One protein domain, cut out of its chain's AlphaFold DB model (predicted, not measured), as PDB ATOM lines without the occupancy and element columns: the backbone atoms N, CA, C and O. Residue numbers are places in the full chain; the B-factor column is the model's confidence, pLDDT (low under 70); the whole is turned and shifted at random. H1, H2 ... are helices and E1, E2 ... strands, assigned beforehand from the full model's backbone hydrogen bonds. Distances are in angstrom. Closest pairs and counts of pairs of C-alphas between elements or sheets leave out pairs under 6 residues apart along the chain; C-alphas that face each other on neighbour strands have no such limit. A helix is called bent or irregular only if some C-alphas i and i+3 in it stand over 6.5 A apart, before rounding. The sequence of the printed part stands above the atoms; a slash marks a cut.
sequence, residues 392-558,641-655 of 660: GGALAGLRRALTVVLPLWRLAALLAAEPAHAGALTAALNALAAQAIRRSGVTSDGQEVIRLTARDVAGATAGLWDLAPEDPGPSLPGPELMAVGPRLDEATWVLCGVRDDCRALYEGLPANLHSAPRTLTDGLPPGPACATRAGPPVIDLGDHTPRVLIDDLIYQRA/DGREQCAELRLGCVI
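Overview. This is residues 392 to 558 and 641 to 655 of the 660 residues of an uncharacterized protein of Nonomuraea sp. ATCC 55076 (UniProt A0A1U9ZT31). Two small three-stranded sheets meet where E3 comes close to E5, and the first arm of the bent helix H1 packs on both. Its second arm lies with H2 and H3 in a cluster of three helices side by side, while a long loop with no named element, residues 507 to 546, leads away and back, its tip at residues 511 to 516 sticking out. The printed part has 182 residues, with elements in the order H1 H2 E1 H3 E2 E3 H4 E4 E5 E6. The sheets are E1 E4 E5, mixed, and E3 E2 E6, antiparallel; the class is mixed, helices and strands. The whole is compact, with a radius of gyration of the C-alphas of 18.2 A and spans of 56 by 49 by 27 A.

Along the chain. H1, residues 392 to 415, begins at C-alpha 392 (-22.558, 33.455, -57.813). By its hydrogen bonds it was assigned as one helix, but it is bent: C-alphas 404 and 407 are 6.8 A apart. Its arms are H1a, 392 to 404, and H1b, 407 to 415. H2, 419 to 439, is 30.9 A long. E1 is 448 to 452. H3, 454 to 467, 20.1 A long, is irregular, with C-alphas 460 and 463 7.9 A apart. E2 is 478 to 484; E3, 492 to 499, bends by 53 degrees at residue 496. H4 is 503 to 506, E4 547 to 550 and E5 553 to 556. E6, 647 to 654, 22.8 A long, ends at C-alpha 654 (-35.309, 26.370, -45.320).

Arrangement. H1a is on the strongly twisted sheet E3 E2 E6 at a height over the sheet of 6.5 A, two layers, a helix on one face of a sheet. H1a is also on the sheet E1 E4 E5; its closest C-alphas to E5 are those of Ala 401 and Leu 553, 5.3 A. H1b touches H3, Leu 411 and Trp 465 having the closest C-alphas, 6.9 A, at a shallow tilt of 24 degrees, the same way. H2 and H3 touch, closest at the C-alphas of Ala 428 and Ala 460, 6.0 A, at a shallow tilt of 20 degrees, opposite ways. H2 is on the sheet E1 E4 E5; the closest C-alphas of H2 and E1 are those of Ile 437 and Ile 450, 5.6 A. E1 and E4 are parallel, N 450 and O 547 at 2.8 A; the hairpin E4 and E5 has N 550 and O 553 at 3.0 A. In the hairpin E2 and E3, N 484 and O 492 are 2.8 A apart, and in antiparallel E2 and E6, N 649 and O 481 are 2.8 A apart. The closest C-alphas of E3 and E5 are those of Val 494 and Ile 554, 4.6 A. H4 and E6 come closest at the C-alphas of Arg 503 and Gly 652, 7.7 A. In H1b every O i to N i+4 pair is within hydrogen-bond range; H1a has 8 of 9, H2 15 of 17 and H3 5 of 10, and H4 is too short for such a pair.

Size, cuts and confidence. The two C-alphas farthest apart are those of Arg 438 and Asn 512, 56.2 A. Residues 559 to 640 are not printed, and C-alphas 558 and 641 are 31.8 A apart across the cut. The link H4 to E4, 40 residues, is long. Mean pLDDT of the printed part is 77.7; 52 residues are under 70, among them 499 to 534.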
ATOM      1  N   GLY A 392     -23.279  33.958 -58.988       87.50
ATOM      2  CA  GLY A 392     -22.558  33.455 -57.813       87.50
ATOM      3  C   GLY A 392     -22.157  34.532 -56.799       87.50
ATOM      4  O   GLY A 392     -22.352  34.347 -55.597       87.50
ATOM      5  N   GLY A 393     -21.671  35.692 -57.262       88.88
ATOM      6  CA  GLY A 393     -21.295  36.811 -56.384       88.88
ATOM      7  C   GLY A 393     -22.479  37.375 -55.589       88.88
ATOM      8  O   GLY A 393     -22.410  37.508 -54.365       88.88
ATOM      9  N   ALA A 394     -23.604  37.615 -56.269       89.69
ATOM     10  CA  ALA A 394     -24.840  38.089 -55.648       89.69
ATOM     11  C   ALA A 394     -25.431  37.048 -54.684       89.69
ATOM     12  O   ALA A 394     -25.839  37.388 -53.572       89.69
ATOM     13  N   LEU A 395     -25.417  35.767 -55.071       89.50
ATOM     14  CA  LEU A 395     -25.840  34.655 -54.216       89.50
ATOM     15  C   LEU A 395     -24.982  34.553 -52.944       89.50
ATOM     16  O   LEU A 395     -25.516  34.330 -51.856       89.50
ATOM     17  N   ALA A 396     -23.665  34.743 -53.048       88.25
ATOM     18  CA  ALA A 396     -22.776  34.769 -51.891       88.25
ATOM     19  C   ALA A 396     -23.093  35.952 -50.959       88.25
ATOM     20  O   ALA A 396     -23.153  35.769 -49.742       88.25
ATOM     21  N   GLY A 397     -23.360  37.138 -51.520       87.69
ATOM     22  CA  GLY A 397     -23.817  38.312 -50.768       87.69
ATOM     23  C   GLY A 397     -25.124  38.062 -50.010       87.69
ATOM     24  O   GLY A 397     -25.189  38.308 -48.807       87.69
ATOM     25  N   LEU A 398     -26.125  37.479 -50.678       88.56
ATOM     26  CA  LEU A 398     -27.396  37.080 -50.062       88.56
ATOM     27  C   LEU A 398     -27.199  36.085 -48.918       88.56
ATOM     28  O   LEU A 398     -27.786  36.241 -47.849       88.56
ATOM     29  N   ARG A 399     -26.363  35.061 -49.126       87.12
ATOM     30  CA  ARG A 399     -26.074  34.059 -48.094       87.12
ATOM     31  C   ARG A 399     -25.434  34.691 -46.865       87.12
ATOM     32  O   ARG A 399     -25.867  34.376 -45.757       87.12
ATOM     33  N   ARG A 400     -24.462  35.592 -47.046       85.75
ATOM     34  CA  ARG A 400     -23.863  36.349 -45.934       85.75
ATOM     35  C   ARG A 400     -24.923  37.164 -45.201       85.75
ATOM     36  O   ARG A 400     -25.095  36.968 -44.006       85.75
ATOM     37  N   ALA A 401     -25.693  37.976 -45.925       86.38
ATOM     38  CA  ALA A 401     -26.733  38.822 -45.348       86.38
ATOM     39  C   ALA A 401     -27.761  38.023 -44.522       86.38
ATOM     40  O   ALA A 401     -28.089  38.396 -43.399       86.38
ATOM     41  N   LEU A 402     -28.245  36.893 -45.045       85.62
ATOM     42  CA  LEU A 402     -29.266  36.082 -44.377       85.62
ATOM     43  C   LEU A 402     -28.735  35.263 -43.200       85.62
ATOM     44  O   LEU A 402     -29.451  35.088 -42.215       85.62
ATOM     45  N   THR A 403     -27.490  34.784 -43.265       82.56
ATOM     46  CA  THR A 403     -26.878  34.008 -42.168       82.56
ATOM     47  C   THR A 403     -26.882  34.793 -40.856       82.56
ATOM     48  O   THR A 403     -27.059  34.213 -39.790       82.56
ATOM     49  N   VAL A 404     -26.764  36.116 -40.952       74.25
ATOM     50  CA  VAL A 404     -26.750  37.040 -39.818       74.25
ATOM     51  C   VAL A 404     -28.136  37.205 -39.182       74.25
ATOM     52  O   VAL A 404     -28.260  37.232 -37.960       74.25
ATOM     53  N   VAL A 405     -29.194  37.308 -39.990       83.94
ATOM     54  CA  VAL A 405     -30.520  37.736 -39.499       83.94
ATOM     55  C   VAL A 405     -31.514  36.614 -39.278       83.94
ATOM     56  O   VAL A 405     -32.422  36.767 -38.461       83.94
ATOM     57  N   LEU A 406     -31.369  35.486 -39.973       82.56
ATOM     58  CA  LEU A 406     -32.292  34.367 -39.816       82.56
ATOM     59  C   LEU A 406     -32.282  33.762 -38.402       82.56
ATOM     60  O   LEU A 406     -33.372  33.450 -37.926       82.56
ATOM     61  N   PRO A 407     -31.141  33.628 -37.690       83.44
ATOM     62  CA  PRO A 407     -31.153  33.177 -36.297       83.44
ATOM     63  C   PRO A 407     -31.913  34.139 -35.380       83.44
ATOM     64  O   PRO A 407     -32.759  33.705 -34.603       83.44
ATOM     65  N   LEU A 408     -31.673  35.448 -35.520       87.06
ATOM     66  CA  LEU A 408     -32.372  36.480 -34.748       87.06
ATOM     67  C   LEU A 408     -33.884  36.446 -35.003       87.06
ATOM     68  O   LEU A 408     -34.693  36.530 -34.081       87.06
ATOM     69  N   TRP A 409     -34.274  36.314 -36.267       85.06
ATOM     70  CA  TRP A 409     -35.675  36.238 -36.648       85.06
ATOM     71  C   TRP A 409     -36.323  34.924 -36.186       85.06
ATOM     72  O   TRP A 409     -37.452  34.932 -35.698       85.06
ATOM     73  N   ARG A 410     -35.597  33.802 -36.247       81.81
ATOM     74  CA  ARG A 410     -36.050  32.522 -35.691       81.81
ATOM     75  C   ARG A 410     -36.321  32.639 -34.199       81.81
ATOM     76  O   ARG A 410     -37.390  32.229 -33.761       81.81
ATOM     77  N   LEU A 411     -35.394  33.229 -33.450       85.25
ATOM     78  CA  LEU A 411     -35.575  33.488 -32.029       85.25
ATOM     79  C   LEU A 411     -36.826  34.342 -31.784       85.25
ATOM     80  O   LEU A 411     -37.669  33.971 -30.976       85.25
ATOM     81  N   ALA A 412     -37.011  35.429 -32.539       87.00
ATOM     82  CA  ALA A 412     -38.207  36.261 -32.423       87.00
ATOM     83  C   ALA A 412     -39.505  35.475 -32.667       87.00
ATOM     84  O   ALA A 412     -40.469  35.657 -31.930       87.00
ATOM     85  N   ALA A 413     -39.533  34.586 -33.663       81.12
ATOM     86  CA  ALA A 413     -40.695  33.748 -33.945       81.12
ATOM     87  C   ALA A 413     -40.978  32.732 -32.827       81.12
ATOM     88  O   ALA A 413     -42.141  32.518 -32.490       81.12
ATOM     89  N   LEU A 414     -39.933  32.146 -32.237       81.75
ATOM     90  CA  LEU A 414     -40.037  31.201 -31.119       81.75
ATOM     91  C   LEU A 414     -40.540  31.875 -29.835       81.75
ATOM     92  O   LEU A 414     -41.355  31.304 -29.117       81.75
ATOM     93  N   LEU A 415     -40.104  33.108 -29.577       86.50
ATOM     94  CA  LEU A 415     -40.501  33.876 -28.395       86.50
ATOM     95  C   LEU A 415     -41.823  34.642 -28.579       86.50
ATOM     96  O   LEU A 415     -42.357  35.170 -27.609       86.50
ATOM     97  N   ALA A 416     -42.370  34.713 -29.799       83.81
ATOM     98  CA  ALA A 416     -43.549  35.526 -30.118       83.81
ATOM     99  C   ALA A 416     -44.836  35.086 -29.402       83.81
ATOM    100  O   ALA A 416     -45.762  35.889 -29.290       83.81
ATOM    101  N   ALA A 417     -44.910  33.829 -28.951       81.56
ATOM    102  CA  ALA A 417     -46.061  33.314 -28.214       81.56
ATOM    103  C   ALA A 417     -46.196  33.946 -26.818       81.56
ATOM    104  O   ALA A 417     -47.314  34.112 -26.338       81.56
ATOM    105  N   GLU A 418     -45.077  34.349 -26.206       87.81
ATOM    106  CA  GLU A 418     -45.030  34.893 -24.849       87.81
ATOM    107  C   GLU A 418     -44.625  36.378 -24.866       87.81
ATOM    108  O   GLU A 418     -43.460  36.703 -25.130       87.81
ATOM    109  N   PRO A 419     -45.540  37.320 -24.550       89.06
ATOM    110  CA  PRO A 419     -45.261  38.757 -24.619       89.06
ATOM    111  C   PRO A 419     -44.057  39.202 -23.782       89.06
ATOM    112  O   PRO A 419     -43.330  40.109 -24.186       89.06
ATOM    113  N   ALA A 420     -43.819  38.555 -22.634       91.88
ATOM    114  CA  ALA A 420     -42.666  38.837 -21.782       91.88
ATOM    115  C   ALA A 420     -41.340  38.475 -22.472       91.88
ATOM    116  O   ALA A 420     -40.393  39.259 -22.434       91.88
ATOM    117  N   HIS A 421     -41.284  37.333 -23.165       91.69
ATOM    118  CA  HIS A 421     -40.095  36.898 -23.900       91.69
ATOM    119  C   HIS A 421     -39.847  37.769 -25.140       91.69
ATOM    120  O   HIS A 421     -38.720  38.206 -25.381       91.69
ATOM    121  N   ALA A 422     -40.904  38.100 -25.889       88.56
ATOM    122  CA  ALA A 422     -40.820  39.050 -27.000       88.56
ATOM    123  C   ALA A 422     -40.355  40.448 -26.534       88.56
ATOM    124  O   ALA A 422     -39.549  41.107 -27.204       88.56
ATOM    125  N   GLY A 423     -40.822  40.884 -25.359       91.62
ATOM    126  CA  GLY A 423     -40.381  42.108 -24.695       91.62
ATOM    127  C   GLY A 423     -38.903  42.068 -24.305       91.62
ATOM    128  O   GLY A 423     -38.181  43.023 -24.587       91.62
ATOM    129  N   ALA A 424     -38.429  40.955 -23.738       94.62
ATOM    130  CA  ALA A 424     -37.026  40.763 -23.373       94.62
ATOM    131  C   ALA A 424     -36.093  40.820 -24.595       94.62
ATOM    132  O   ALA A 424     -35.072  41.509 -24.557       94.62
ATOM    133  N   LEU A 425     -36.479  40.187 -25.711       93.81
ATOM    134  CA  LEU A 425     -35.741  40.280 -26.974       93.81
ATOM    135  C   LEU A 425     -35.662  41.720 -27.486       93.81
ATOM    136  O   LEU A 425     -34.586  42.202 -27.837       93.81
ATOM    137  N   THR A 426     -36.794  42.424 -27.491       93.56
ATOM    138  CA  THR A 426     -36.846  43.829 -27.920       93.56
ATOM    139  C   THR A 426     -35.957  44.707 -27.035       93.56
ATOM    140  O   THR A 426     -35.188  45.525 -27.540       93.56
ATOM    141  N   ALA A 427     -36.005  44.509 -25.714       95.44
ATOM    142  CA  ALA A 427     -35.186  45.245 -24.757       95.44
ATOM    143  C   ALA A 427     -33.683  44.996 -24.965       95.44
ATOM    144  O   ALA A 427     -32.908  45.954 -24.980       95.44
ATOM    145  N   ALA A 428     -33.276  43.742 -25.187       96.12
ATOM    146  CA  ALA A 428     -31.883  43.384 -25.450       96.12
ATOM    147  C   ALA A 428     -31.344  44.059 -26.722       96.12
ATOM    148  O   ALA A 428     -30.270  44.665 -26.704       96.12
ATOM    149  N   LEU A 429     -32.115  44.027 -27.816       95.69
ATOM    150  CA  LEU A 429     -31.728  44.662 -29.079       95.69
ATOM    151  C   LEU A 429     -31.677  46.192 -28.973       95.69
ATOM    152  O   LEU A 429     -30.744  46.812 -29.485       95.69
ATOM    153  N   ASN A 430     -32.638  46.806 -28.276       96.00
ATOM    154  CA  ASN A 430     -32.644  48.250 -28.042       96.00
ATOM    155  C   ASN A 430     -31.446  48.689 -27.192       96.00
ATOM    156  O   ASN A 430     -30.803  49.688 -27.513       96.00
ATOM    157  N   ALA A 431     -31.106  47.931 -26.144       95.06
ATOM    158  CA  ALA A 431     -29.938  48.202 -25.316       95.06
ATOM    159  C   ALA A 431     -28.637  48.093 -26.124       95.06
ATOM    160  O   ALA A 431     -27.789  48.985 -26.042       95.06
ATOM    161  N   LEU A 432     -28.504  47.051 -26.953       95.31
ATOM    162  CA  LEU A 432     -27.360  46.881 -27.845       95.31
ATOM    163  C   LEU A 432     -27.227  48.065 -28.817       95.31
ATOM    164  O   LEU A 432     -26.165  48.683 -28.916       95.31
ATOM    165  N   ALA A 433     -28.319  48.432 -29.491       94.19
ATOM    166  CA  ALA A 433     -28.343  49.551 -30.428       94.19
ATOM    167  C   ALA A 433     -28.018  50.896 -29.745       94.19
ATOM    168  O   ALA A 433     -27.237  51.685 -30.278       94.19
ATOM    169  N   ALA A 434     -28.542  51.141 -28.541       91.94
ATOM    170  CA  ALA A 434     -28.261  52.344 -27.755       91.94
ATOM    171  C   ALA A 434     -26.805  52.423 -27.258       91.94
ATOM    172  O   ALA A 434     -26.279  53.512 -27.033       91.94
ATOM    173  N   GLN A 435     -26.122  51.292 -27.076       90.88
ATOM    174  CA  GLN A 435     -24.685  51.285 -26.788       90.88
ATOM    175  C   GLN A 435     -23.866  51.574 -28.049       90.88
ATOM    176  O   GLN A 435     -22.903  52.345 -27.996       90.88
ATOM    177  N   ALA A 436     -24.276  50.998 -29.180       90.25
ATOM    178  CA  ALA A 436     -23.621  51.172 -30.468       90.25
ATOM    179  C   ALA A 436     -23.786  52.590 -31.040       90.25
ATOM    180  O   ALA A 436     -22.883  53.063 -31.727       90.25
ATOM    181  N   ILE A 437     -24.868  53.308 -30.706       82.88
ATOM    182  CA  ILE A 437     -25.090  54.687 -31.178       82.88
ATOM    183  C   ILE A 437     -23.967  55.642 -30.750       82.88
ATOM    184  O   ILE A 437     -23.633  56.563 -31.474       82.88
ATOM    185  N   ARG A 438     -23.292  55.399 -29.617       71.62
ATOM    186  CA  ARG A 438     -22.145  56.230 -29.193       71.62
ATOM    187  C   ARG A 438     -20.912  56.061 -30.085       71.62
ATOM    188  O   ARG A 438     -19.985  56.857 -29.998       71.62
ATOM    189  N   ARG A 439     -20.891  55.009 -30.905       70.25
ATOM    190  CA  ARG A 439     -19.856  54.691 -31.894       70.25
ATOM    191  C   ARG A 439     -20.386  54.865 -33.325       70.25
ATOM    192  O   ARG A 439     -19.742  54.391 -34.260       70.25
ATOM    193  N   SER A 440     -21.571  55.468 -33.494       70.12
ATOM    194  CA  SER A 440     -22.210  55.625 -34.798       70.12
ATOM    195  C   SER A 440     -21.360  56.504 -35.715       70.12
ATOM    196  O   SER A 440     -20.709  57.463 -35.298       70.12
ATOM    197  N   GLY A 441     -21.342  56.132 -36.991       69.44
ATOM    198  CA  GLY A 441     -20.765  56.938 -38.061       69.44
ATOM    199  C   GLY A 441     -21.867  57.561 -38.909       69.44
ATOM    200  O   GLY A 441     -23.036  57.185 -38.814       69.44
ATOM    201  N   VAL A 442     -21.481  58.479 -39.789       74.56
ATOM    202  CA  VAL A 442     -22.371  59.037 -40.812       74.56
ATOM    203  C   VAL A 442     -22.049  58.366 -42.148       74.56
ATOM    204  O   VAL A 442     -20.881  58.249 -42.520       74.56
ATOM    205  N   THR A 443     -23.058  57.885 -42.871       67.44
ATOM    206  CA  THR A 443     -22.879  57.353 -44.228       67.44
ATOM    207  C   THR A 443     -22.613  58.458 -45.244       67.44
ATOM    208  O   THR A 443     -22.838  59.639 -44.995       67.44
ATOM    209  N   SER A 444     -22.164  58.081 -46.444       61.72
ATOM    210  CA  SER A 444     -21.906  59.018 -47.548       61.72
ATOM    211  C   SER A 444     -23.131  59.847 -47.965       61.72
ATOM    212  O   SER A 444     -22.981  60.907 -48.560       61.72
ATOM    213  N   ASP A 445     -24.344  59.365 -47.679       63.25
ATOM    214  CA  ASP A 445     -25.621  60.062 -47.898       63.25
ATOM    215  C   ASP A 445     -26.059  60.929 -46.695       63.25
ATOM    216  O   ASP A 445     -27.168  61.464 -46.685       63.25
ATOM    217  N   GLY A 446     -25.193  61.098 -45.691       68.19
ATOM    218  CA  GLY A 446     -25.416  61.984 -44.551       68.19
ATOM    219  C   GLY A 446     -26.357  61.428 -43.481       68.19
ATOM    220  O   GLY A 446     -26.812  62.199 -42.639       68.19
ATOM    221  N   GLN A 447     -26.694  60.133 -43.518       78.81
ATOM    222  CA  GLN A 447     -27.512  59.490 -42.486       78.81
ATOM    223  C   GLN A 447     -26.643  58.909 -41.373       78.81
ATOM    224  O   GLN A 447     -25.575  58.351 -41.615       78.81
ATOM    225  N   GLU A 448     -27.103  59.036 -40.135       87.50
ATOM    226  CA  GLU A 448     -26.484  58.339 -39.014       87.50
ATOM    227  C   GLU A 448     -26.745  56.833 -39.135       87.50
ATOM    228  O   GLU A 448     -27.835  56.397 -39.528       87.50
ATOM    229  N   VAL A 449     -25.735  56.037 -38.790       91.25
ATOM    230  CA  VAL A 449     -25.795  54.583 -38.876       91.25
ATOM    231  C   VAL A 449     -25.321  53.928 -37.592       91.25
ATOM    232  O   VAL A 449     -24.204  54.158 -37.126       91.25
ATOM    233  N   ILE A 450     -26.143  53.010 -37.094       94.25
ATOM    234  CA  ILE A 450     -25.775  52.040 -36.069       94.25
ATOM    235  C   ILE A 450     -25.213  50.807 -36.776       94.25
ATOM    236  O   ILE A 450     -25.898  50.185 -37.586       94.25
ATOM    237  N   ARG A 451     -23.959  50.460 -36.473       92.94
ATOM    238  CA  ARG A 451     -23.300  49.254 -36.985       92.94
ATOM    239  C   ARG A 451     -23.226  48.216 -35.878       92.94
ATOM    240  O   ARG A 451     -22.598  48.464 -34.852       92.94
ATOM    241  N   LEU A 452     -23.866  47.080 -36.107       93.06
ATOM    242  CA  LEU A 452     -23.796  45.889 -35.272       93.06
ATOM    243  C   LEU A 452     -23.102  44.788 -36.068       93.06
ATOM    244  O   LEU A 452     -23.199  44.761 -37.293       93.06
ATOM    245  N   THR A 453     -22.435  43.867 -35.390       92.56
ATOM    246  CA  THR A 453     -21.942  42.632 -36.010       92.56
ATOM    247  C   THR A 453     -22.849  41.457 -35.669       92.56
ATOM    248  O   THR A 453     -23.571  41.491 -34.667       92.56
ATOM    249  N   ALA A 454     -22.785  40.370 -36.443       90.06
ATOM    250  CA  ALA A 454     -23.452  39.119 -36.060       90.06
ATOM    251  C   ALA A 454     -23.058  38.654 -34.645       90.06
ATOM    252  O   ALA A 454     -23.889  38.130 -33.905       90.06
ATOM    253  N   ARG A 455     -21.798  38.885 -34.248       92.31
ATOM    254  CA  ARG A 455     -21.284  38.548 -32.915       92.31
ATOM    255  C   ARG A 455     -21.940  39.382 -31.817       92.31
ATOM    256  O   ARG A 455     -22.280  38.826 -30.775       92.31
ATOM    257  N   ASP A 456     -22.136  40.678 -32.049       92.81
ATOM    258  CA  ASP A 456     -22.806  41.567 -31.092       92.81
ATOM    259  C   ASP A 456     -24.248  41.110 -30.839       92.81
ATOM    260  O   ASP A 456     -24.684  40.995 -29.694       92.81
ATOM    261  N   VAL A 457     -24.970  40.788 -31.916       93.12
ATOM    262  CA  VAL A 457     -26.353  40.300 -31.850       93.12
ATOM    263  C   VAL A 457     -26.426  38.938 -31.162       93.12
ATOM    264  O   VAL A 457     -27.272  38.742 -30.290       93.12
ATOM    265  N   ALA A 458     -25.531  38.006 -31.503       91.69
ATOM    266  CA  ALA A 458     -25.465  36.696 -30.859       91.69
ATOM    267  C   ALA A 458     -25.177  36.818 -29.353       91.69
ATOM    268  O   ALA A 458     -25.865  36.198 -28.549       91.69
ATOM    269  N   GLY A 459     -24.227  37.672 -28.960       94.12
ATOM    270  CA  GLY A 459     -23.921  37.935 -27.552       94.12
ATOM    271  C   GLY A 459     -25.103  38.534 -26.789       94.12
ATOM    272  O   GLY A 459     -25.425  38.070 -25.698       94.12
ATOM    273  N   ALA A 460     -25.797  39.515 -27.376       94.12
ATOM    274  CA  ALA A 460     -26.950  40.162 -26.747       94.12
ATOM    275  C   ALA A 460     -28.182  39.248 -26.619       94.12
ATOM    276  O   ALA A 460     -29.054  39.510 -25.794       94.12
ATOM    277  N   THR A 461     -28.271  38.192 -27.433       93.75
ATOM    278  CA  THR A 461     -29.432  37.286 -27.480       93.75
ATOM    279  C   THR A 461     -29.163  35.896 -26.909       93.75
ATOM    280  O   THR A 461     -30.097  35.106 -26.813       93.75
ATOM    281  N   ALA A 462     -27.928  35.594 -26.490       92.75
ATOM    282  CA  ALA A 462     -27.512  34.258 -26.063       92.75
ATOM    283  C   ALA A 462     -28.434  33.650 -24.991       92.75
ATOM    284  O   ALA A 462     -29.010  32.593 -25.221       92.75
ATOM    285  N   GLY A 463     -28.658  34.356 -23.877       92.44
ATOM    286  CA  GLY A 463     -29.504  33.864 -22.777       92.44
ATOM    287  C   GLY A 463     -31.007  33.821 -23.081       92.44
ATOM    288  O   GLY A 463     -31.779  33.298 -22.290       92.44
ATOM    289  N   LEU A 464     -31.451  34.371 -24.217       92.25
ATOM    290  CA  LEU A 464     -32.854  34.295 -24.635       92.25
ATOM    291  C   LEU A 464     -33.163  32.997 -25.386       92.25
ATOM    292  O   LEU A 464     -34.331  32.633 -25.500       92.25
ATOM    293  N   TRP A 465     -32.143  32.291 -25.887       89.12
ATOM    294  CA  TRP A 465     -32.327  30.975 -26.503       89.12
ATOM    295  C   TRP A 465     -32.766  29.918 -25.491       89.12
ATOM    296  O   TRP A 465     -33.504  29.015 -25.869       89.12
ATOM    297  N   ASP A 466     -32.408  30.080 -24.215       89.56
ATOM    298  CA  ASP A 466     -32.863  29.208 -23.123       89.56
ATOM    299  C   ASP A 466     -34.378  29.327 -22.867       89.56
ATOM    300  O   ASP A 466     -34.987  28.439 -22.278       89.56
ATOM    301  N   LEU A 467     -35.003  30.420 -23.327       87.81
ATOM    302  CA  LEU A 467     -36.450  30.654 -23.241       87.81
ATOM    303  C   LEU A 467     -37.213  30.119 -24.461       87.81
ATOM    304  O   LEU A 467     -38.447  30.155 -24.481       87.81
ATOM    305  N   ALA A 468     -36.507  29.695 -25.512       82.31
ATOM    306  CA  ALA A 468     -37.129  29.212 -26.734       82.31
ATOM    307  C   ALA A 468     -37.593  27.751 -26.563       82.31
ATOM    308  O   ALA A 468     -36.843  26.937 -26.027       82.31
ATOM    309  N   PRO A 469     -38.803  27.384 -27.026       76.88
ATOM    310  CA  PRO A 469     -39.282  26.008 -26.940       76.88
ATOM    311  C   PRO A 469     -38.387  25.052 -27.742       76.88
ATOM    312  O   PRO A 469     -37.878  25.411 -28.806       76.88
ATOM    313  N   GLU A 470     -38.233  23.821 -27.247       68.44
ATOM    314  CA  GLU A 470     -37.412  22.785 -27.897       68.44
ATOM    315  C   GLU A 470     -38.011  22.274 -29.218       68.44
ATOM    316  O   GLU A 470     -37.278  21.789 -30.081       68.44
ATOM    317  N   ASP A 471     -39.331  22.402 -29.398       65.19
ATOM    318  CA  ASP A 471     -40.014  21.992 -30.624       65.19
ATOM    319  C   ASP A 471     -39.561  22.877 -31.803       65.19
ATOM    320  O   ASP A 471     -39.651  24.113 -31.721       65.19
ATOM    321  N   PRO A 472     -39.075  22.300 -32.921       57.41
ATOM    322  CA  PRO A 472     -38.816  23.029 -34.150       57.41
ATOM    323  C   PRO A 472     -40.144  23.491 -34.761       57.41
ATOM    324  O   PRO A 472     -40.590  22.985 -35.786       57.41
ATOM    325  N   GLY A 473     -40.739  24.527 -34.162       55.66
ATOM    326  CA  GLY A 473     -41.903  25.225 -34.686       55.66
ATOM    327  C   GLY A 473     -41.722  25.618 -36.159       55.66
ATOM    328  O   GLY A 473     -40.613  25.554 -36.703       55.66
ATOM    329  N   PRO A 474     -42.793  26.066 -36.819       54.09
ATOM    330  CA  PRO A 474     -42.924  26.098 -38.274       54.09
ATOM    331  C   PRO A 474     -41.780  26.814 -39.011       54.09
ATOM    332  O   PRO A 474     -41.051  27.628 -38.441       54.09
ATOM    333  N   SER A 475     -41.643  26.525 -40.306       60.81
ATOM    334  CA  SER A 475     -40.709  27.222 -41.199       60.81
ATOM    335  C   SER A 475     -40.861  28.751 -41.087       60.81
ATOM    336  O   SER A 475     -41.969  29.253 -40.896       60.81
ATOM    337  N   LEU A 476     -39.749  29.501 -41.161       64.62
ATOM    338  CA  LEU A 476     -39.848  30.961 -41.254       64.62
ATOM    339  C   LEU A 476     -40.427  31.338 -42.624       64.62
ATOM    340  O   LEU A 476     -40.059  30.714 -43.625       64.62
ATOM    341  N   PRO A 477     -41.273  32.376 -42.689       65.56
ATOM    342  CA  PRO A 477     -41.713  32.914 -43.965       65.56
ATOM    343  C   PRO A 477     -40.523  33.489 -44.752       65.56
ATOM    344  O   PRO A 477     -39.477  33.819 -44.189       65.56
ATOM    345  N   GLY A 478     -40.670  33.593 -46.071       71.88
ATOM    346  CA  GLY A 478     -39.598  34.027 -46.963       71.88
ATOM    347  C   GLY A 478     -39.159  35.479 -46.712       71.88
ATOM    348  O   GLY A 478     -40.022  36.362 -46.617       71.88
ATOM    349  N   PRO A 479     -37.845  35.770 -46.611       81.25
ATOM    350  CA  PRO A 479     -37.362  37.142 -46.504       81.25
ATOM    351  C   PRO A 479     -37.614  37.913 -47.806       81.25
ATOM    352  O   PRO A 479     -37.352  37.409 -48.904       81.25
ATOM    353  N   GLU A 480     -38.074  39.158 -47.667       85.06
ATOM    354  CA  GLU A 480     -38.129  40.131 -48.759       85.06
ATOM    355  C   GLU A 480     -36.897  41.038 -48.697       85.06
ATOM    356  O   GLU A 480     -36.646  41.706 -47.687       85.06
ATOM    357  N   LEU A 481     -36.123  41.064 -49.781       90.56
ATOM    358  CA  LEU A 481     -34.887  41.830 -49.890       90.56
ATOM    359  C   LEU A 481     -34.920  42.765 -51.096       90.56
ATOM    360  O   LEU A 481     -35.409  42.421 -52.171       90.56
ATOM    361  N   MET A 482     -34.312  43.935 -50.945       93.12
ATOM    362  CA  MET A 482     -33.960  44.805 -52.065       93.12
ATOM    363  C   MET A 482     -32.447  44.997 -52.120       93.12
ATOM    364  O   MET A 482     -31.771  44.994 -51.093       93.12
ATOM    365  N   ALA A 483     -31.923  45.178 -53.326       92.69
ATOM    366  CA  ALA A 483     -30.519  45.489 -53.556       92.69
ATOM    367  C   ALA A 483     -30.342  46.994 -53.780       92.69
ATOM    368  O   ALA A 483     -31.043  47.596 -54.599       92.69
ATOM    369  N   VAL A 484     -29.401  47.596 -53.051       92.00
ATOM    370  CA  VAL A 484     -28.983  48.991 -53.215       92.00
ATOM    371  C   VAL A 484     -27.709  49.022 -54.041       92.00
ATOM    372  O   VAL A 484     -26.665  48.547 -53.600       92.00
ATOM    373  N   GLY A 485     -27.793  49.645 -55.212       88.88
ATOM    374  CA  GLY A 485     -26.695  49.747 -56.167       88.88
ATOM    375  C   GLY A 485     -27.094  49.224 -57.548       88.88
ATOM    376  O   GLY A 485     -28.090  48.516 -57.674       88.88
ATOM    377  N   PRO A 486     -26.346  49.591 -58.600       85.50
ATOM    378  CA  PRO A 486     -26.662  49.196 -59.971       85.50
ATOM    379  C   PRO A 486     -26.282  47.743 -60.290       85.50
ATOM    380  O   PRO A 486     -26.762  47.202 -61.283       85.50
ATOM    381  N   ARG A 487     -25.424  47.109 -59.480       87.00
ATOM    382  CA  ARG A 487     -24.951  45.739 -59.690       87.00
ATOM    383  C   ARG A 487     -25.231  44.875 -58.463       87.00
ATOM    384  O   ARG A 487     -25.026  45.319 -57.339       87.00
ATOM    385  N   LEU A 488     -25.718  43.654 -58.682       88.75
ATOM    386  CA  LEU A 488     -26.141  42.740 -57.612       88.75
ATOM    387  C   LEU A 488     -24.980  42.079 -56.852       88.75
ATOM    388  O   LEU A 488     -25.147  41.698 -55.699       88.75
ATOM    389  N   ASP A 489     -23.834  41.903 -57.503       87.19
ATOM    390  CA  ASP A 489     -22.601  41.346 -56.931       87.19
ATOM    391  C   ASP A 489     -21.974  42.266 -55.871       87.19
ATOM    392  O   ASP A 489     -21.400  41.782 -54.899       87.19
ATOM    393  N   GLU A 490     -22.153  43.576 -56.028       88.06
ATOM    394  CA  GLU A 490     -21.637  44.624 -55.134       88.06
ATOM    395  C   GLU A 490     -22.739  45.277 -54.279       88.06
ATOM    396  O   GLU A 490     -22.491  46.239 -53.548       88.06
ATOM    397  N   ALA A 491     -23.980  44.799 -54.390       89.56
ATOM    398  CA  ALA A 491     -25.122  45.444 -53.761       89.56
ATOM    399  C   ALA A 491     -25.074  45.363 -52.232       89.56
ATOM    400  O   ALA A 491     -24.806  44.313 -51.642       89.56
ATOM    401  N   THR A 492     -25.476  46.456 -51.585       91.44
ATOM    402  CA  THR A 492     -25.879  46.413 -50.178       91.44
ATOM    403  C   THR A 492     -27.317  45.911 -50.099       91.44
ATOM    404  O   THR A 492     -28.219  46.484 -50.716       91.44
ATOM    405  N   TRP A 493     -27.545  44.840 -49.345       93.44
ATOM    406  CA  TRP A 493     -28.875  44.257 -49.188       93.44
ATOM    407  C   TRP A 493     -29.685  45.032 -48.147       93.44
ATOM    408  O   TRP A 493     -29.145  45.499 -47.145       93.44
ATOM    409  N   VAL A 494     -30.988  45.168 -48.381       93.75
ATOM    410  CA  VAL A 494     -31.945  45.796 -47.463       93.75
ATOM    411  C   VAL A 494     -33.025  44.789 -47.134       93.75
ATOM    412  O   VAL A 494     -33.682  44.286 -48.044       93.75
ATOM    413  N   LEU A 495     -33.229  44.529 -45.844       91.62
ATOM    414  CA  LEU A 495     -34.352  43.737 -45.360       91.62
ATOM    415  C   LEU A 495     -35.623  44.588 -45.401       91.62
ATOM    416  O   LEU A 495     -35.761  45.575 -44.676       91.62
ATOM    417  N   CYS A 496     -36.544  44.230 -46.292       84.69
ATOM    418  CA  CYS A 496     -37.768  44.992 -46.530       84.69
ATOM    419  C   CYS A 496     -38.944  44.482 -45.703       84.69
ATOM    420  O   CYS A 496     -39.807  45.271 -45.307       84.69
ATOM    421  N   GLY A 497     -38.969  43.180 -45.443       77.38
ATOM    422  CA  GLY A 497     -40.098  42.536 -44.810       77.38
ATOM    423  C   GLY A 497     -40.096  41.036 -45.036       77.38
ATOM    424  O   GLY A 497     -39.050  40.387 -45.095       77.38
ATOM    425  N   VAL A 498     -41.306  40.498 -45.091       70.62
ATOM    426  CA  VAL A 498     -41.586  39.080 -44.945       70.62
ATOM    427  C   VAL A 498     -42.797  38.726 -45.784       70.62
ATOM    428  O   VAL A 498     -43.855  39.349 -45.640       70.62
ATOM    429  N   ARG A 499     -42.682  37.660 -46.580       66.88
ATOM    430  CA  ARG A 499     -43.819  37.091 -47.299       66.88
ATOM    431  C   ARG A 499     -43.739  35.585 -47.444       66.88
ATOM    432  O   ARG A 499     -42.680  35.020 -47.670       66.88
ATOM    433  N   ASP A 500     -44.907  34.956 -47.394       56.47
ATOM    434  CA  ASP A 500     -45.071  33.511 -47.581       56.47
ATOM    435  C   ASP A 500     -45.661  33.156 -48.964       56.47
ATOM    436  O   ASP A 500     -46.225  32.089 -49.172       56.47
ATOM    437  N   ASP A 501     -45.581  34.057 -49.949       56.81
ATOM    438  CA  ASP A 501     -46.119  33.798 -51.295       56.81
ATOM    439  C   ASP A 501     -45.242  32.854 -52.133       56.81
ATOM    440  O   ASP A 501     -45.719  32.279 -53.111       56.81
ATOM    441  N   CYS A 502     -44.003  32.602 -51.703       51.78
ATOM    442  CA  CYS A 502     -43.156  31.566 -52.291       51.78
ATOM    443  C   CYS A 502     -43.703  30.147 -52.054       51.78
ATOM    444  O   CYS A 502     -43.329  29.217 -52.762       51.78
ATOM    445  N   ARG A 503     -44.625  29.969 -51.101       52.31
ATOM    446  CA  ARG A 503     -45.279  28.689 -50.810       52.31
ATOM    447  C   ARG A 503     -46.015  28.110 -52.020       52.31
ATOM    448  O   ARG A 503     -45.884  26.924 -52.307       52.31
ATOM    449  N   ALA A 504     -46.706  28.959 -52.786       46.53
ATOM    450  CA  ALA A 504     -47.407  28.543 -54.002       46.53
ATOM    451  C   ALA A 504     -46.455  27.968 -55.072       46.53
ATOM    452  O   ALA A 504     -46.864  27.125 -55.863       46.53
ATOM    453  N   LEU A 505     -45.180  28.380 -55.068       49.88
ATOM    454  CA  LEU A 505     -44.165  27.879 -56.002       49.88
ATOM    455  C   LEU A 505     -43.800  26.418 -55.725       49.88
ATOM    456  O   LEU A 505     -43.460  25.698 -56.656       49.88
ATOM    457  N   TYR A 506     -43.843  26.001 -54.456       48.88
ATOM    458  CA  TYR A 506     -43.340  24.697 -54.013       48.88
ATOM    459  C   TYR A 506     -44.445  23.708 -53.629       48.88
ATOM    460  O   TYR A 506     -44.185  22.514 -53.574       48.88
ATOM    461  N   GLU A 507     -45.670  24.183 -53.387       43.59
ATOM    462  CA  GLU A 507     -46.841  23.342 -53.081       43.59
ATOM    463  C   GLU A 507     -47.763  23.115 -54.295       43.59
ATOM    464  O   GLU A 507     -48.798  22.463 -54.173       43.59
ATOM    465  N   GLY A 508     -47.371  23.613 -55.474       41.28
ATOM    466  CA  GLY A 508     -48.090  23.432 -56.732       41.28
ATOM    467  C   GLY A 508     -49.115  24.536 -56.998       41.28
ATOM    468  O   GLY A 508     -50.202  24.571 -56.425       41.28
ATOM    469  N   LEU A 509     -48.794  25.425 -57.940       40.50
ATOM    470  CA  LEU A 509     -49.798  26.259 -58.604       40.50
ATOM    471  C   LEU A 509     -50.725  25.377 -59.468       40.50
ATOM    472  O   LEU A 509     -50.297  24.318 -59.942       40.50
ATOM    473  N   PRO A 510     -51.973  25.808 -59.747       39.78
ATOM    474  CA  PRO A 510     -52.793  25.186 -60.781       39.78
ATOM    475  C   PRO A 510     -51.988  25.094 -62.083       39.78
ATOM    476  O   PRO A 510     -51.356  26.070 -62.488       39.78
ATOM    477  N   ALA A 511     -52.014  23.922 -62.719       40.47
ATOM    478  CA  ALA A 511     -51.089  23.445 -63.752       40.47
ATOM    479  C   ALA A 511     -50.964  24.288 -65.047       40.47
ATOM    480  O   ALA A 511     -50.299  23.867 -65.988       40.47
ATOM    481  N   ASN A 512     -51.570  25.472 -65.108       39.31
ATOM    482  CA  ASN A 512     -51.839  26.197 -66.346       39.31
ATOM    483  C   ASN A 512     -51.052  27.516 -66.473       39.31
ATOM    484  O   ASN A 512     -51.172  28.191 -67.490       39.31
ATOM    485  N   LEU A 513     -50.258  27.901 -65.465       41.38
ATOM    486  CA  LEU A 513     -49.417  29.111 -65.522       41.38
ATOM    487  C   LEU A 513     -48.072  28.896 -66.236       41.38
ATOM    488  O   LEU A 513     -47.397  29.870 -66.564       41.38
ATOM    489  N   HIS A 514     -47.688  27.643 -66.506       44.38
ATOM    490  CA  HIS A 514     -46.351  27.287 -66.989       44.38
ATOM    491  C   HIS A 514     -46.384  26.130 -67.991       44.38
ATOM    492  O   HIS A 514     -47.288  25.300 -67.971       44.38
ATOM    493  N   SER A 515     -45.345  26.034 -68.822       44.59
ATOM    494  CA  SER A 515     -45.095  24.881 -69.698       44.59
ATOM    495  C   SER A 515     -44.639  23.621 -68.947       44.59
ATOM    496  O   SER A 515     -44.651  22.552 -69.547       44.59
ATOM    497  N   ALA A 516     -44.265  23.715 -67.662       41.16
ATOM    498  CA  ALA A 516     -43.990  22.555 -66.803       41.16
ATOM    499  C   ALA A 516     -43.968  22.919 -65.294       41.16
ATOM    500  O   ALA A 516     -42.900  23.087 -64.712       41.16
ATOM    501  N   PRO A 517     -45.122  23.041 -64.612       37.72
ATOM    502  CA  PRO A 517     -45.146  23.339 -63.175       37.72
ATOM    503  C   PRO A 517     -44.777  22.135 -62.290       37.72
ATOM    504  O   PRO A 517     -44.348  22.325 -61.157       37.72
ATOM    505  N   ARG A 518     -44.909  20.896 -62.789       37.12
ATOM    506  CA  ARG A 518     -44.603  19.683 -62.006       37.12
ATOM    507  C   ARG A 518     -43.091  19.461 -61.828       37.12
ATOM    508  O   ARG A 518     -42.647  19.217 -60.713       37.12
ATOM    509  N   THR A 519     -42.286  19.727 -62.858       43.81
ATOM    510  CA  THR A 519     -40.828  19.494 -62.837       43.81
ATOM    511  C   THR A 519     -40.022  20.501 -62.013       43.81
ATOM    512  O   THR A 519     -38.866  20.238 -61.695       43.81
ATOM    513  N   LEU A 520     -40.604  21.642 -61.623       40.56
ATOM    514  CA  LEU A 520     -39.947  22.630 -60.749       40.56
ATOM    515  C   LEU A 520     -39.911  22.198 -59.272       40.56
ATOM    516  O   LEU A 520     -39.134  22.748 -58.489       40.56
ATOM    517  N   THR A 521     -40.751  21.229 -58.897       41.31
ATOM    518  CA  THR A 521     -40.922  20.740 -57.517       41.31
ATOM    519  C   THR A 521     -40.634  19.250 -57.355       41.31
ATOM    520  O   THR A 521     -40.603  18.769 -56.221       41.31
ATOM    521  N   ASP A 522     -40.383  18.530 -58.454       38.06
ATOM    522  CA  ASP A 522     -40.105  17.094 -58.435       38.06
ATOM    523  C   ASP A 522     -38.920  16.784 -57.500       38.06
ATOM    524  O   ASP A 522     -37.779  17.182 -57.735       38.06
ATOM    525  N   GLY A 523     -39.223  16.088 -56.398       41.44
ATOM    526  CA  GLY A 523     -38.260  15.647 -55.385       41.44
ATOM    527  C   GLY A 523     -38.136  16.525 -54.132       41.44
ATOM    528  O   GLY A 523     -37.412  16.146 -53.212       41.44
ATOM    529  N   LEU A 524     -38.832  17.666 -54.037       40.25
ATOM    530  CA  LEU A 524     -38.828  18.493 -52.825       40.25
ATOM    531  C   LEU A 524     -40.009  18.130 -51.906       40.25
ATOM    532  O   LEU A 524     -41.156  18.225 -52.337       40.25
ATOM    533  N   PRO A 525     -39.777  17.745 -50.635       39.66
ATOM    534  CA  PRO A 525     -40.874  17.453 -49.719       39.66
ATOM    535  C   PRO A 525     -41.708  18.723 -49.457       39.66
ATOM    536  O   PRO A 525     -41.117  19.806 -49.329       39.66
ATOM    537  N   PRO A 526     -43.048  18.616 -49.337       43.75
ATOM    538  CA  PRO A 526     -43.881  19.733 -48.902       43.75
ATOM    539  C   PRO A 526     -43.381  20.221 -47.536       43.75
ATOM    540  O   PRO A 526     -43.190  19.435 -46.607       43.75
ATOM    541  N   GLY A 527     -43.083  21.517 -47.437       43.84
ATOM    542  CA  GLY A 527     -42.610  22.115 -46.189       43.84
ATOM    543  C   GLY A 527     -43.737  22.200 -45.151       43.84
ATOM    544  O   GLY A 527     -44.902  22.311 -45.529       43.84
ATOM    545  N   PRO A 528     -43.432  22.176 -43.841       42.91
ATOM    546  CA  PRO A 528     -44.443  22.415 -42.816       42.91
ATOM    547  C   PRO A 528     -45.015  23.831 -42.961       42.91
ATOM    548  O   PRO A 528     -44.263  24.788 -43.184       42.91
ATOM    549  N   ALA A 529     -46.337  23.963 -42.809       43.97
ATOM    550  CA  ALA A 529     -47.045  25.233 -42.931       43.97
ATOM    551  C   ALA A 529     -46.460  26.292 -41.978       43.97
ATOM    552  O   ALA A 529     -46.332  26.049 -40.777       43.97
ATOM    553  N   CYS A 530     -46.132  27.478 -42.502       49.03
ATOM    554  CA  CYS A 530     -45.699  28.615 -41.695       49.03
ATOM    555  C   CYS A 530     -46.855  29.097 -40.794       49.03
ATOM    556  O   CYS A 530     -47.733  29.834 -41.242       49.03
ATOM    557  N   ALA A 531     -46.889  28.687 -39.520       43.91
ATOM    558  CA  ALA A 531     -47.938  29.117 -38.585       43.91
ATOM    559  C   ALA A 531     -47.666  30.504 -37.960       43.91
ATOM    560  O   ALA A 531     -48.590  31.153 -37.469       43.91
ATOM    561  N   THR A 532     -46.424  31.001 -38.005       53.12
ATOM    562  CA  THR A 532     -46.021  32.258 -37.353       53.12
ATOM    563  C   THR A 532     -45.906  33.417 -38.344       53.12
ATOM    564  O   THR A 532     -45.064  33.400 -39.234       53.12
ATOM    565  N   ARG A 533     -46.692  34.486 -38.145       57.28
ATOM    566  CA  ARG A 533     -46.563  35.768 -38.880       57.28
ATOM    567  C   ARG A 533     -45.537  36.731 -38.264       57.28
ATOM    568  O   ARG A 533     -45.539  37.915 -38.597       57.28
ATOM    569  N   ALA A 534     -44.714  36.258 -37.328       65.56
ATOM    570  CA  ALA A 534     -43.726  37.093 -36.655       65.56
ATOM    571  C   ALA A 534     -42.699  37.594 -37.679       65.56
ATOM    572  O   ALA A 534     -42.057  36.797 -38.360       65.56
ATOM    573  N   GLY A 535     -42.582  38.914 -37.817       74.12
ATOM    574  CA  GLY A 535     -41.554  39.544 -38.639       74.12
ATOM    575  C   GLY A 535     -40.208  39.634 -37.913       74.12
ATOM    576  O   GLY A 535     -40.122  39.270 -36.738       74.12
ATOM    577  N   PRO A 536     -39.157  40.137 -38.584       83.25
ATOM    578  CA  PRO A 536     -37.913  40.487 -37.910       83.25
ATOM    579  C   PRO A 536     -38.198  41.485 -36.770       83.25
ATOM    580  O   PRO A 536     -39.012  42.398 -36.958       83.25
ATOM    581  N   PRO A 537     -37.572  41.318 -35.589       88.88
ATOM    582  CA  PRO A 537     -37.800  42.209 -34.458       88.88
ATOM    583  C   PRO A 537     -37.376  43.645 -34.788       88.88
ATOM    584  O   PRO A 537     -36.385  43.894 -35.466       88.88
ATOM    585  N   VAL A 538     -38.144  44.619 -34.312       91.25
ATOM    586  CA  VAL A 538     -37.906  46.032 -34.627       91.25
ATOM    587  C   VAL A 538     -37.058  46.660 -33.526       91.25
ATOM    588  O   VAL A 538     -37.421  46.588 -32.356       91.25
ATOM    589  N   ILE A 539     -35.966  47.321 -33.910       94.62
ATOM    590  CA  ILE A 539     -35.164  48.145 -32.998       94.62
ATOM    591  C   ILE A 539     -35.814  49.524 -32.907       94.62
ATOM    592  O   ILE A 539     -36.129  50.154 -33.923       94.62
ATOM    593  N   ASP A 540     -36.028  49.999 -31.687       94.81
ATOM    594  CA  ASP A 540     -36.766  51.221 -31.415       94.81
ATOM    595  C   ASP A 540     -36.102  52.055 -30.313       94.81
ATOM    596  O   ASP A 540     -36.171  51.732 -29.129       94.81
ATOM    597  N   LEU A 541     -35.466  53.151 -30.727       94.44
ATOM    598  CA  LEU A 541     -34.779  54.101 -29.848       94.44
ATOM    599  C   LEU A 541     -35.621  55.355 -29.537       94.44
ATOM    600  O   LEU A 541     -35.086  56.353 -29.058       94.44
ATOM    601  N   GLY A 542     -36.932  55.328 -29.807       93.62
ATOM    602  CA  GLY A 542     -37.844  56.447 -29.542       93.62
ATOM    603  C   GLY A 542     -38.115  57.314 -30.776       93.62
ATOM    604  O   GLY A 542     -38.528  56.805 -31.821       93.62
ATOM    605  N   ASP A 543     -37.942  58.632 -30.663       94.31
ATOM    606  CA  ASP A 543     -38.325  59.596 -31.710       94.31
ATOM    607  C   ASP A 543     -37.567  59.400 -33.028       94.31
ATOM    608  O   ASP A 543     -38.103  59.667 -34.104       94.31
ATOM    609  N   HIS A 544     -36.327  58.920 -32.951       94.50
ATOM    610  CA  HIS A 544     -35.486  58.609 -34.095       94.50
ATOM    611  C   HIS A 544     -34.695  57.336 -33.812       94.50
ATOM    612  O   HIS A 544     -34.041  57.211 -32.780       94.50
ATOM    613  N   THR A 545     -34.740  56.394 -34.747       95.25
ATOM    614  CA  THR A 545     -33.803  55.270 -34.796       95.25
ATOM    615  C   THR A 545     -33.002  55.401 -36.090       95.25
ATOM    616  O   THR A 545     -33.613  55.300 -37.161       95.25
ATOM    617  N   PRO A 546     -31.676  55.632 -36.009       94.88
ATOM    618  CA  PRO A 546     -30.798  55.652 -37.173       94.88
ATOM    619  C   PRO A 546     -30.875  54.353 -37.979       94.88
ATOM    620  O   PRO A 546     -31.399  53.338 -37.512       94.88
ATOM    621  N   ARG A 547     -30.322  54.360 -39.194       94.38
ATOM    622  CA  ARG A 547     -30.249  53.141 -40.010       94.38
ATOM    623  C   ARG A 547     -29.425  52.093 -39.258       94.38
ATOM    624  O   ARG A 547     -28.324  52.389 -38.802       94.38
ATOM    625  N   VAL A 548     -29.946  50.874 -39.139       94.56
ATOM    626  CA  VAL A 548     -29.264  49.768 -38.461       94.56
ATOM    627  C   VAL A 548     -28.704  48.815 -39.502       94.56
ATOM    628  O   VAL A 548     -29.454  48.228 -40.288       94.56
ATOM    629  N   LEU A 549     -27.384  48.660 -39.486       93.69
ATOM    630  CA  LEU A 549     -26.674  47.626 -40.218       93.69
ATOM    631  C   LEU A 549     -26.304  46.495 -39.259       93.69
ATOM    632  O   LEU A 549     -25.815  46.766 -38.162       93.69
ATOM    633  N   ILE A 550     -26.515  45.251 -39.686       93.19
ATOM    634  CA  ILE A 550     -25.889  44.086 -39.059       93.19
ATOM    635  C   ILE A 550     -24.935  43.492 -40.095       93.19
ATOM    636  O   ILE A 550     -25.371  43.033 -41.154       93.19
ATOM    637  N   ASP A 551     -23.639  43.588 -39.812       90.94
ATOM    638  CA  ASP A 551     -22.558  43.456 -40.787       90.94
ATOM    639  C   ASP A 551     -22.824  44.362 -42.014       90.94
ATOM    640  O   ASP A 551     -22.948  45.582 -41.868       90.94
ATOM    641  N   ASP A 552     -22.959  43.783 -43.210       87.06
ATOM    642  CA  ASP A 552     -23.205  44.512 -44.465       87.06
ATOM    643  C   ASP A 552     -24.691  44.582 -44.865       87.06
ATOM    644  O   ASP A 552     -25.037  45.142 -45.909       87.06
ATOM    645  N   LEU A 553     -25.595  44.006 -44.068       92.31
ATOM    646  CA  LEU A 553     -27.030  44.035 -44.336       92.31
ATOM    647  C   LEU A 553     -27.669  45.245 -43.657       92.31
ATOM    648  O   LEU A 553     -27.561  45.426 -42.445       92.31
ATOM    649  N   ILE A 554     -28.437  46.023 -44.420       94.06
ATOM    650  CA  ILE A 554     -29.336  47.034 -43.867       94.06
ATOM    651  C   ILE A 554     -30.537  46.300 -43.279       94.06
ATOM    652  O   ILE A 554     -31.510  45.989 -43.968       94.06
ATOM    653  N   TYR A 555     -30.424  45.994 -41.991       94.12
ATOM    654  CA  TYR A 555     -31.439  45.292 -41.221       94.12
ATOM    655  C   TYR A 555     -32.690  46.144 -41.040       94.12
ATOM    656  O   TYR A 555     -33.809  45.669 -41.216       94.12
ATOM    657  N   GLN A 556     -32.489  47.421 -40.711       94.12
ATOM    658  CA  GLN A 556     -33.573  48.362 -40.496       94.12
ATOM    659  C   GLN A 556     -33.220  49.720 -41.091       94.12
ATOM    660  O   GLN A 556     -32.175  50.304 -40.808       94.12
ATOM    661  N   ARG A 557     -34.134  50.242 -41.905       95.12
ATOM    662  CA  ARG A 557     -34.077  51.611 -42.421       95.12
ATOM    663  C   ARG A 557     -34.236  52.625 -41.288       95.12
ATOM    664  O   ARG A 557     -34.974  52.370 -40.335       95.12
ATOM    665  N   ALA A 558     -33.594  53.781 -41.426       95.06
ATOM    666  CA  ALA A 558     -33.788  54.895 -40.506       95.06
ATOM    667  C   ALA A 558     -35.281  55.244 -40.393       95.06
ATOM    668  O   ALA A 558     -36.007  55.280 -41.397       95.06
ATOM    669  N   ASP A 641     -35.551  48.359 -70.704       83.00
ATOM    670  CA  ASP A 641     -35.314  49.361 -71.760       83.00
ATOM    671  C   ASP A 641     -34.465  50.556 -71.286       83.00
ATOM    672  O   ASP A 641     -34.748  51.723 -71.564       83.00
ATOM    673  N   GLY A 642     -33.444  50.266 -70.473       85.62
ATOM    674  CA  GLY A 642     -32.553  51.271 -69.885       85.62
ATOM    675  C   GLY A 642     -33.173  52.119 -68.767       85.62
ATOM    676  O   GLY A 642     -32.488  52.981 -68.219       85.62
ATOM    677  N   ARG A 643     -34.435  51.884 -68.382       89.31
ATOM    678  CA  ARG A 643     -35.131  52.639 -67.331       89.31
ATOM    679  C   ARG A 643     -35.185  51.860 -66.022       89.31
ATOM    680  O   ARG A 643     -35.537  50.683 -65.999       89.31
ATOM    681  N   GLU A 644     -34.869  52.539 -64.924       92.25
ATOM    682  CA  GLU A 644     -34.869  51.945 -63.586       92.25
ATOM    683  C   GLU A 644     -36.284  51.679 -63.065       92.25
ATOM    684  O   GLU A 644     -37.180  52.521 -63.171       92.25
ATOM    685  N   GLN A 645     -36.463  50.514 -62.452       90.62
ATOM    686  CA  GLN A 645     -37.707  50.064 -61.835       90.62
ATOM    687  C   GLN A 645     -37.409  49.522 -60.432       90.62
ATOM    688  O   GLN A 645     -36.350  48.936 -60.193       90.62
ATOM    689  N   CYS A 646     -38.337  49.694 -59.488       90.25
ATOM    690  CA  CYS A 646     -38.186  49.051 -58.185       90.25
ATOM    691  C   CYS A 646     -38.366  47.541 -58.346       90.25
ATOM    692  O   CYS A 646     -39.296  47.099 -59.022       90.25
ATOM    693  N   ALA A 647     -37.487  46.768 -57.708       88.75
ATOM    694  CA  ALA A 647     -37.523  45.316 -57.747       88.75
ATOM    695  C   ALA A 647     -37.212  44.729 -56.366       88.75
ATOM    696  O   ALA A 647     -36.189  45.047 -55.756       88.75
ATOM    697  N   GLU A 648     -38.117  43.886 -55.887       87.94
ATOM    698  CA  GLU A 648     -38.067  43.195 -54.603       87.94
ATOM    699  C   GLU A 648     -37.868  41.698 -54.844       87.94
ATOM    700  O   GLU A 648     -38.624  41.079 -55.596       87.94
ATOM    701  N   LEU A 649     -36.846  41.125 -54.212       86.94
ATOM    702  CA  LEU A 649     -36.551  39.699 -54.240       86.94
ATOM    703  C   LEU A 649     -37.285  39.036 -53.076       86.94
ATOM    704  O   LEU A 649     -37.083  39.413 -51.923       86.94
ATOM    705  N   ARG A 650     -38.094  38.020 -53.370       80.88
ATOM    706  CA  ARG A 650     -38.744  37.178 -52.363       80.88
ATOM    707  C   ARG A 650     -38.170  35.787 -52.438       80.88
ATOM    708  O   ARG A 650     -38.190  35.154 -53.496       80.88
ATOM    709  N   LEU A 651     -37.624  35.341 -51.318       77.19
ATOM    710  CA  LEU A 651     -36.820  34.133 -51.269       77.19
ATOM    711  C   LEU A 651     -37.564  33.013 -50.552       77.19
ATOM    712  O   LEU A 651     -38.081  33.204 -49.456       77.19
ATOM    713  N   GLY A 652     -37.528  31.814 -51.128       70.81
ATOM    714  CA  GLY A 652     -37.793  30.588 -50.387       70.81
ATOM    715  C   GLY A 652     -36.525  30.143 -49.659       70.81
ATOM    716  O   GLY A 652     -35.500  29.895 -50.298       70.81
ATOM    717  N   CYS A 653     -36.578  30.007 -48.335       67.62
ATOM    718  CA  CYS A 653     -35.469  29.459 -47.557       67.62
ATOM    719  C   CYS A 653     -35.946  28.394 -46.572       67.62
ATOM    720  O   CYS A 653     -37.006  28.521 -45.965       67.62
ATOM    721  N   VAL A 654     -35.128  27.360 -46.381       65.94
ATOM    722  CA  VAL A 654     -35.309  26.370 -45.320       65.94
ATOM    723  C   VAL A 654     -34.243  26.603 -44.260       65.94
ATOM    724  O   VAL A 654     -33.036  26.632 -44.537       65.94
ATOM    725  N   ILE A 655     -34.692  26.764 -43.021       63.94
ATOM    726  CA  ILE A 655     -33.822  26.871 -41.856       63.94
ATOM    727  C   ILE A 655     -33.903  25.541 -41.130       63.94
ATOM    728  O   ILE A 655     -34.974  25.131 -40.697       63.94
TER     729      ILE A 655